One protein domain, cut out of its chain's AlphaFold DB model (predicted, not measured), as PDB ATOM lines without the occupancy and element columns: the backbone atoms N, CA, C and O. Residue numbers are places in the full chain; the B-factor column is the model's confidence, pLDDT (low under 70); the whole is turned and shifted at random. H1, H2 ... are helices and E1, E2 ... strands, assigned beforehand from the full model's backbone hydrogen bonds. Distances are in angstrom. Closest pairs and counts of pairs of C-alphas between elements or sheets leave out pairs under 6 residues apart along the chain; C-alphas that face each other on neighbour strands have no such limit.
ATOM      1  N   PHE A  47     164.321 188.079 160.707       52.38
ATOM      2  CA  PHE A  47     165.297 189.069 161.128       52.38
ATOM      3  C   PHE A  47     165.516 190.018 159.957       52.38
ATOM      4  O   PHE A  47     166.057 189.639 158.918       52.38
ATOM      5  N   TYR A  48     165.090 191.264 160.132       55.78
ATOM      6  CA  TYR A  48     165.412 192.347 159.216       55.78
ATOM      7  C   TYR A  48     166.814 192.866 159.555       55.78
ATOM      8  O   TYR A  48     167.061 193.265 160.693       55.78
ATOM      9  N   TYR A  49     167.729 192.855 158.582       66.94
ATOM     10  CA  TYR A  49     169.055 193.461 158.728       66.94
ATOM     11  C   TYR A  49     169.056 194.866 158.141       66.94
ATOM     12  O   TYR A  49     168.556 195.088 157.037       66.94
ATOM     13  N   LYS A  50     169.686 195.804 158.845       71.69
ATOM     14  CA  LYS A  50     169.944 197.149 158.327       71.69
ATOM     15  C   LYS A  50     171.331 197.210 157.710       71.69
ATOM     16  O   LYS A  50     172.306 196.840 158.355       71.69
ATOM     17  N   ILE A  51     171.449 197.695 156.481       80.62
ATOM     18  CA  ILE A  51     172.763 197.880 155.859       80.62
ATOM     19  C   ILE A  51     173.292 199.265 156.235       80.62
ATOM     20  O   ILE A  51     172.639 200.272 155.976       80.62
ATOM     21  N   ASN A  52     174.477 199.316 156.839       82.44
ATOM     22  CA  ASN A  52     175.211 200.554 157.075       82.44
ATOM     23  C   ASN A  52     176.276 200.718 155.989       82.44
ATOM     24  O   ASN A  52     177.223 199.933 155.919       82.44
ATOM     25  N   TRP A  53     176.159 201.767 155.180       85.44
ATOM     26  CA  TRP A  53     177.144 202.116 154.159       85.44
ATOM     27  C   TRP A  53     178.257 202.986 154.755       85.44
ATOM     28  O   TRP A  53     178.040 204.119 155.185       85.44
ATOM     29  N   LEU A  54     179.462 202.429 154.828       84.50
ATOM     30  CA  LEU A  54     180.636 203.013 155.464       84.50
ATOM     31  C   LEU A  54     181.708 203.365 154.424       84.50
ATOM     32  O   LEU A  54     181.810 202.772 153.349       84.50
ATOM     33  N   GLY A  55     182.537 204.355 154.762       77.81
ATOM     34  CA  GLY A  55     183.608 204.833 153.888       77.81
ATOM     35  C   GLY A  55     184.735 203.817 153.638       77.81
ATOM     36  O   GLY A  55     184.686 202.687 154.129       77.81
ATOM     37  N   PRO A  56     185.789 204.221 152.900       80.25
ATOM     38  CA  PRO A  56     186.803 203.293 152.417       80.25
ATOM     39  C   PRO A  56     187.489 202.508 153.535       80.25
ATOM     40  O   PRO A  56     188.019 203.106 154.479       80.25
ATOM     41  N   LEU A  57     187.555 201.182 153.385       65.75
ATOM     42  CA  LEU A  57     188.134 200.260 154.375       65.75
ATOM     43  C   LEU A  57     189.573 200.650 154.786       65.75
ATOM     44  O   LEU A  57     189.971 200.492 155.943       65.75
ATOM     45  N   ASP A  58     190.335 201.226 153.853       64.94
ATOM     46  CA  ASP A  58     191.724 201.662 154.046       64.94
ATOM     47  C   ASP A  58     191.864 202.874 154.981       64.94
ATOM     48  O   ASP A  58     192.908 203.068 155.602       64.94
ATOM     49  N   LYS A  59     190.808 203.688 155.115       61.41
ATOM     50  CA  LYS A  59     190.777 204.826 156.046       61.41
ATOM     51  C   LYS A  59     190.351 204.402 157.453       61.41
ATOM     52  O   LYS A  59     190.833 204.979 158.420       61.41
ATOM     53  N   VAL A  60     189.519 203.364 157.568       57.59
ATOM     54  CA  VAL A  60     188.994 202.851 158.849       57.59
ATOM     55  C   VAL A  60     190.063 202.098 159.650       57.59
ATOM     56  O   VAL A  60     190.127 202.237 160.867       57.59
ATOM     57  N   LYS A  61     190.984 201.376 158.993       54.31
ATOM     58  CA  LYS A  61     192.106 200.682 159.669       54.31
ATOM     59  C   LYS A  61     193.068 201.612 160.422       54.31
ATOM     60  O   LYS A  61     193.787 201.148 161.305       54.31
ATOM     61  N   ASN A  62     193.098 202.898 160.073       48.69
ATOM     62  CA  ASN A  62     194.006 203.879 160.668       48.69
ATOM     63  C   ASN A  62     193.397 204.631 161.861       48.69
ATOM     64  O   ASN A  62     194.126 205.337 162.560       48.69
ATOM     65  N   ASP A  63     192.100 204.462 162.127       47.78
ATOM     66  CA  ASP A  63     191.421 205.105 163.246       47.78
ATOM     67  C   ASP A  63     191.316 204.144 164.440       47.78
ATOM     68  O   ASP A  63     190.449 203.275 164.516       47.78
ATOM     69  N   LYS A  64     192.230 204.298 165.405       45.41
ATOM     70  CA  LYS A  64     192.282 203.484 166.634       45.41
ATOM     71  C   LYS A  64     191.116 203.743 167.602       45.41
ATOM     72  O   LYS A  64     191.097 203.136 168.670       45.41
ATOM     73  N   THR A  65     190.181 204.636 167.269       43.75
ATOM     74  CA  THR A  65     189.000 204.925 168.099       43.75
ATOM     75  C   THR A  65     187.742 204.163 167.671       43.75
ATOM     76  O   THR A  65     186.767 204.142 168.420       43.75
ATOM     77  N   LEU A  66     187.769 203.467 166.526       46.03
ATOM     78  CA  LEU A  66     186.636 202.698 166.014       46.03
ATOM     79  C   LEU A  66     186.878 201.187 166.175       46.03
ATOM     80  O   LEU A  66     187.619 200.562 165.419       46.03
ATOM     81  N   SER A  67     186.221 200.570 167.158       42.19
ATOM     82  CA  SER A  67     186.336 199.145 167.525       42.19
ATOM     83  C   SER A  67     185.812 198.136 166.478       42.19
ATOM     84  O   SER A  67     185.482 197.008 166.835       42.19
ATOM     85  N   LYS A  68     185.709 198.510 165.196       47.62
ATOM     86  CA  LYS A  68     185.168 197.688 164.096       47.62
ATOM     87  C   LYS A  68     186.207 197.440 162.993       47.62
ATOM     88  O   LYS A  68     185.914 197.538 161.808       47.62
ATOM     89  N   VAL A  69     187.449 197.130 163.368       48.25
ATOM     90  CA  VAL A  69     188.428 196.610 162.400       48.25
ATOM     91  C   VAL A  69     188.081 195.140 162.111       48.25
ATOM     92  O   VAL A  69     188.041 194.363 163.067       48.25
ATOM     93  N   PRO A  70     187.836 194.741 160.844       48.94
ATOM     94  CA  PRO A  70     187.492 193.361 160.504       48.94
ATOM     95  C   PRO A  70     188.579 192.395 160.976       48.94
ATOM     96  O   PRO A  70     189.758 192.560 160.642       48.94
ATOM     97  N   SER A  71     188.187 191.386 161.752       51.97
ATOM     98  CA  SER A  71     189.064 190.280 162.127       51.97
ATOM     99  C   SER A  71     189.016 189.194 161.052       51.97
ATOM    100  O   SER A  71     188.025 189.036 160.344       51.97
ATOM    101  N   SER A  72     190.060 188.370 160.960       50.53
ATOM    102  CA  SER A  72     190.121 187.242 160.017       50.53
ATOM    103  C   SER A  72     189.098 186.122 160.289       50.53
ATOM    104  O   SER A  72     189.171 185.074 159.658       50.53
ATOM    105  N   GLN A  73     188.212 186.291 161.277       52.22
ATOM    106  CA  GLN A  73     187.205 185.315 161.706       52.22
ATOM    107  C   GLN A  73     185.768 185.796 161.457       52.22
ATOM    108  O   GLN A  73     184.826 185.151 161.920       52.22
ATOM    109  N   ASP A  74     185.591 186.946 160.809       63.28
ATOM    110  CA  ASP A  74     184.270 187.506 160.546       63.28
ATOM    111  C   ASP A  74     183.751 186.989 159.199       63.28
ATOM    112  O   ASP A  74     184.470 186.988 158.196       63.28
ATOM    113  N   GLU A  75     182.509 186.503 159.187       75.31
ATOM    114  CA  GLU A  75     181.838 186.113 157.950       75.31
ATOM    115  C   GLU A  75     181.605 187.382 157.128       75.31
ATOM    116  O   GLU A  75     181.056 188.370 157.619       75.31
ATOM    117  N   SER A  76     182.119 187.397 155.904       80.81
ATOM    118  CA  SER A  76     182.141 188.595 155.075       80.81
ATOM    119  C   SER A  76     181.731 188.282 153.651       80.81
ATOM    120  O   SER A  76     181.860 187.161 153.163       80.81
ATOM    121  N   LEU A  77     181.217 189.312 153.000       83.94
ATOM    122  CA  LEU A  77     180.582 189.258 151.703       83.94
ATOM    123  C   LEU A  77     181.141 190.383 150.841       83.94
ATOM    124  O   LEU A  77     181.237 191.525 151.288       83.94
ATOM    125  N   SER A  78     181.506 190.074 149.603       83.38
ATOM    126  CA  SER A  78     181.911 191.094 148.634       83.38
ATOM    127  C   SER A  78     180.779 191.322 147.643       83.38
ATOM    128  O   SER A  78     180.276 190.372 147.047       83.38
ATOM    129  N   LEU A  79     180.369 192.581 147.496       81.44
ATOM    130  CA  LEU A  79     179.258 192.989 146.642       81.44
ATOM    131  C   LEU A  79     179.765 193.838 145.484       81.44
ATOM    132  O   LEU A  79     180.603 194.726 145.677       81.44
ATOM    133  N   ILE A  80     179.210 193.600 144.296       84.75
ATOM    134  CA  ILE A  80     179.382 194.474 143.136       84.75
ATOM    135  C   ILE A  80     178.007 194.923 142.646       84.75
ATOM    136  O   ILE A  80     177.146 194.094 142.346       84.75
ATOM    137  N   THR A  81     177.798 196.236 142.574       83.00
ATOM    138  CA  THR A  81     176.545 196.831 142.087       83.00
ATOM    139  C   THR A  81     176.506 196.855 140.558       83.00
ATOM    140  O   THR A  81     177.549 196.763 139.899       83.00
ATOM    141  N   ALA A  82     175.324 197.051 139.965       79.69
ATOM    142  CA  ALA A  82     175.169 197.251 138.517       79.69
ATOM    143  C   ALA A  82     176.025 198.418 137.972       79.69
ATOM    144  O   ALA A  82     176.541 198.363 136.853       79.69
ATOM    145  N   ASN A  83     176.281 199.429 138.809       82.19
ATOM    146  CA  ASN A  83     177.152 200.569 138.512       82.19
ATOM    147  C   ASN A  83     178.654 200.256 138.651       82.19
ATOM    148  O   ASN A  83     179.484 201.163 138.570       82.19
ATOM    149  N   LYS A  84     179.025 198.979 138.834       84.00
ATOM    150  CA  LYS A  84     180.402 198.494 139.044       84.00
ATOM    151  C   LYS A  84     181.058 199.058 140.311       84.00
ATOM    152  O   LYS A  84     182.286 199.143 140.394       84.00
ATOM    153  N   GLU A  85     180.252 199.431 141.299       87.31
ATOM    154  CA  GLU A  85     180.717 199.869 142.616       87.31
ATOM    155  C   GLU A  85     180.964 198.632 143.478       87.31
ATOM    156  O   GLU A  85     180.232 197.650 143.381       87.31
ATOM    157  N   ARG A  86     182.015 198.659 144.296       87.19
ATOM    158  CA  ARG A  86     182.492 197.495 145.048       87.19
ATOM    159  C   ARG A  86     182.465 197.766 146.540       87.19
ATOM    160  O   ARG A  86     183.005 198.781 146.987       87.19
ATOM    161  N   TYR A  87     181.926 196.811 147.288       85.50
ATOM    162  CA  TYR A  87     181.792 196.892 148.737       85.50
ATOM    163  C   TYR A  87     182.245 195.601 149.412       85.50
ATOM    164  O   TYR A  87     182.086 194.510 148.864       85.50
ATOM    165  N   HIS A  88     182.804 195.741 150.609       86.75
ATOM    166  CA  HIS A  88     183.116 194.639 151.508       86.75
ATOM    167  C   HIS A  88     182.212 194.737 152.733       86.75
ATOM    168  O   HIS A  88     182.345 195.669 153.522       86.75
ATOM    169  N   CYS A  89     181.290 193.797 152.877       85.75
ATOM    170  CA  CYS A  89     180.288 193.778 153.928       85.75
ATOM    171  C   CYS A  89     180.627 192.734 154.981       85.75
ATOM    172  O   CYS A  89     180.929 191.587 154.658       85.75
ATOM    173  N   ILE A  90     180.561 193.135 156.244       83.44
ATOM    174  CA  ILE A  90     180.751 192.243 157.380       83.44
ATOM    175  C   ILE A  90     179.370 191.836 157.868       83.44
ATOM    176  O   ILE A  90     178.569 192.689 158.257       83.44
ATOM    177  N   LEU A  91     179.096 190.535 157.835       79.25
ATOM    178  CA  LEU A  91     177.858 190.003 158.372       79.25
ATOM    179  C   LEU A  91     177.968 189.955 159.902       79.25
ATOM    180  O   LEU A  91     179.023 189.585 160.441       79.25
ATOM    181  N   PRO A  92     176.905 190.331 160.632       72.69
ATOM    182  CA  PRO A  92     176.873 190.130 162.068       72.69
ATOM    183  C   PRO A  92     177.102 188.644 162.345       72.69
ATOM    184  O   PRO A  92     176.621 187.776 161.617       72.69
ATOM    185  N   LYS A  93     177.865 188.331 163.399       67.31
ATOM    186  CA  LYS A  93     178.049 186.944 163.832       67.31
ATOM    187  C   LYS A  93     176.712 186.424 164.333       67.31
ATOM    188  O   LYS A  93     176.455 186.445 165.539       67.31
ATOM    189  N   THR A  94     175.898 185.897 163.426       53.16
ATOM    190  CA  THR A  94     174.729 185.113 163.771       53.16
ATOM    191  C   THR A  94     175.248 183.824 164.385       53.16
ATOM    192  O   THR A  94     175.371 182.777 163.752       53.16
ATOM    193  N   LYS A  95     175.528 183.851 165.686       39.47
ATOM    194  CA  LYS A  95     175.090 182.702 166.454       39.47
ATOM    195  C   LYS A  95     173.580 182.816 166.357       39.47
ATOM    196  O   LYS A  95     173.061 183.771 166.941       39.47
ATOM    197  N   SER A 272     173.087 195.112 162.197       65.31
ATOM    198  CA  SER A 272     173.516 195.852 161.032       65.31
ATOM    199  C   SER A 272     174.585 195.079 160.286       65.31
ATOM    200  O   SER A 272     175.501 194.516 160.886       65.31
ATOM    201  N   ILE A 273     174.453 195.069 158.966       82.12
ATOM    202  CA  ILE A 273     175.505 194.646 158.052       82.12
ATOM    203  C   ILE A 273     176.309 195.899 157.727       82.12
ATOM    204  O   ILE A 273     175.797 196.830 157.109       82.12
ATOM    205  N   ASP A 274     177.563 195.938 158.160       86.50
ATOM    206  CA  ASP A 274     178.447 197.068 157.884       86.50
ATOM    207  C   ASP A 274     179.165 196.838 156.548       86.50
ATOM    208  O   ASP A 274     180.000 195.938 156.436       86.50
ATOM    209  N   CYS A 275     178.855 197.653 155.542       86.94
ATOM    210  CA  CYS A 275     179.415 197.585 154.194       86.94
ATOM    211  C   CYS A 275     180.406 198.721 153.942       86.94
ATOM    212  O   CYS A 275     180.029 199.885 153.916       86.94
ATOM    213  N   TYR A 276     181.671 198.390 153.699       88.88
ATOM    214  CA  TYR A 276     182.747 199.347 153.446       88.88
ATOM    215  C   TYR A 276     183.013 199.496 151.952       88.88
ATOM    216  O   TYR A 276     183.167 198.496 151.246       88.88
ATOM    217  N   SER A 277     183.135 200.730 151.467       89.75
ATOM    218  CA  SER A 277     183.467 200.976 150.063       89.75
ATOM    219  C   SER A 277     184.908 200.565 149.719       89.75
ATOM    220  O   SER A 277     185.837 200.684 150.526       89.75
ATOM    221  N   ILE A 278     185.114 200.048 148.501       86.62
ATOM    222  CA  ILE A 278     186.428 199.612 148.002       86.62
ATOM    223  C   ILE A 278     186.858 200.470 146.807       86.62
ATOM    224  O   ILE A 278     186.132 200.610 145.816       86.62
ATOM    225  N   GLY A 279     188.091 200.982 146.855       84.62
ATOM    226  CA  GLY A 279     188.678 201.795 145.790       84.62
ATOM    227  C   GLY A 279     187.971 203.145 145.636       84.62
ATOM    228  O   GLY A 279     187.799 203.866 146.612       84.62
ATOM    229  N   ASN A 280     187.555 203.474 144.410       84.69
ATOM    230  CA  ASN A 280     186.856 204.727 144.087       84.69
ATOM    231  C   ASN A 280     185.323 204.601 144.155       84.69
ATOM    232  O   ASN A 280     184.615 205.439 143.600       84.69
ATOM    233  N   SER A 281     184.813 203.536 144.776       87.00
ATOM    234  CA  SER A 281     183.372 203.367 144.975       87.00
ATOM    235  C   SER A 281     182.855 204.438 145.947       87.00
ATOM    236  O   SER A 281     183.577 204.793 146.889       87.00
ATOM    237  N   PRO A 282     181.642 204.979 145.734       87.69
ATOM    238  CA  PRO A 282     181.037 205.925 146.667       87.69
ATOM    239  C   PRO A 282     180.814 205.276 148.041       87.69
ATOM    240  O   PRO A 282     180.921 204.061 148.188       87.69
ATOM    241  N   ILE A 283     180.570 206.098 149.068       86.19
ATOM    242  CA  ILE A 283     180.279 205.596 150.425       86.19
ATOM    243  C   ILE A 283     179.010 204.747 150.390       86.19
ATOM    244  O   ILE A 283     178.999 203.653 150.935       86.19
ATOM    245  N   GLU A 284     177.994 205.242 149.692       84.75
ATOM    246  CA  GLU A 284     176.700 204.606 149.504       84.75
ATOM    247  C   GLU A 284     176.456 204.340 148.007       84.75
ATOM    248  O   GLU A 284     176.815 205.190 147.180       84.75
ATOM    249  N   PRO A 285     175.875 203.184 147.630       87.12
ATOM    250  CA  PRO A 285     175.553 202.879 146.245       87.12
ATOM    251  C   PRO A 285     174.581 203.881 145.649       87.12
ATOM    252  O   PRO A 285     173.521 204.133 146.216       87.12
ATOM    253  N   LYS A 286     174.872 204.360 144.439       83.81
ATOM    254  CA  LYS A 286     173.992 205.327 143.766       83.81
ATOM    255  C   LYS A 286     172.574 204.800 143.570       83.81
ATOM    256  O   LYS A 286     171.629 205.499 143.890       83.81
ATOM    257  N   GLY A 287     172.436 203.538 143.153       79.56
ATOM    258  CA  GLY A 287     171.118 202.920 142.973       79.56
ATOM    259  C   GLY A 287     170.305 202.821 144.269       79.56
ATOM    260  O   GLY A 287     169.082 202.845 144.221       79.56
ATOM    261  N   TYR A 288     170.971 202.762 145.428       78.19
ATOM    262  CA  TYR A 288     170.301 202.804 146.727       78.19
ATOM    263  C   TYR A 288     169.873 204.233 147.085       78.19
ATOM    264  O   TYR A 288     168.716 204.452 147.435       78.19
ATOM    265  N   SER A 289     170.766 205.215 146.926       79.00
ATOM    266  CA  SER A 289     170.438 206.626 147.167       79.00
ATOM    267  C   SER A 289     169.304 207.122 146.254       79.00
ATOM    268  O   SER A 289     168.422 207.844 146.714       79.00
ATOM    269  N   ASP A 290     169.291 206.709 144.984       76.38
ATOM    270  CA  ASP A 290     168.246 207.065 144.017       76.38
ATOM    271  C   ASP A 290     166.882 206.486 144.446       76.38
ATOM    272  O   ASP A 290     165.886 207.209 144.507       76.38
ATOM    273  N   PHE A 291     166.853 205.217 144.873       74.06
ATOM    274  CA  PHE A 291     165.658 204.561 145.416       74.06
ATOM    275  C   PHE A 291     165.115 205.246 146.682       74.06
ATOM    276  O   PHE A 291     163.901 205.386 146.850       74.06
ATOM    277  N   GLU A 292     165.982 205.707 147.590       71.56
ATOM    278  CA  GLU A 292     165.539 206.439 148.784       71.56
ATOM    279  C   GLU A 292     164.886 207.788 148.450       71.56
ATOM    280  O   GLU A 292     163.929 208.206 149.114       71.56
TER     281      GLU A 292
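AT A GLANCE: This is residues 47 to 95 and 272 to 292 of the 319 residues of the protein "MRH domain-containing protein" of Tetranychus urticae (UniProt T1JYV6). One strongly twisted sheet of four short strands makes the body, with the short helix H1 grazing it and the helix H2 set away from it after a loop. A long loop, residues 61 to 75, leads from H1 to the edge strand E2, and its residues 62 to 67 stick out. The 70 printed residues have two named helices and four named strands, in the order E1 H1 E2 E3 E4 H2; the mixed sheet runs E1 E4 E3 E2. The class is mixed, helices and strands, with under half of the residues in named elements. The whole is compact, with a radius of gyration of the C-alphas of 12.4 A and spans of 31 by 31 by 18 A.

HOW THE PARTS SIT: Begin at edge strand E1, residues 50 to 54, parallel at 27 degrees to E4, residues 272 to 277; N 52 and O 273, 2.8 A apart, are within hydrogen-bond range. H1, residues 57 to 60, only grazes the sheet; its closest C-alpha pair with E4 is Leu 57 and Tyr 276, 5.5 A. Edge strand E2, residues 76 to 80, and E3, residues 86 to 90, form an antiparallel hairpin at 160 degrees, with N 77 and O 89 at 2.8 A. E3 is antiparallel to E4 at 147 degrees; look at N 276 and O 88, 2.8 A. E1, H1 and E2 make a split strand-helix-strand unit, two strands of one sheet that are not neighbours, with a helix between them along the chain and E4 and E3 between them in the sheet; its crossover is right-handed. H2, residues 286 to 292, is not on the sheet; every O i to N i+4 pair in it is within range, while H1 is too short for one.

IN THESE COORDINATES: Find C-alpha 50 at (169.944, 197.149, 158.327); E1 runs 12.5 A from there. E2 measures 13.6 A, E3 13.5 A, E4 15.7 A. H1 measures 5.2 A, and H2 9.9 A, ending at C-alpha 292 (165.539, 206.439, 148.784).

THE WHOLE: The farthest C-alphas, Lys 64 and Phe 291, are 34.1 A apart. Residues 96 to 271 are not printed; C-alphas 95 and 272 are 14.3 A apart across the cut. The link H1 to E2 is long. pLDDT is under 70 at residues 47 to 49, 57 to 74, 93 to 95 and 272.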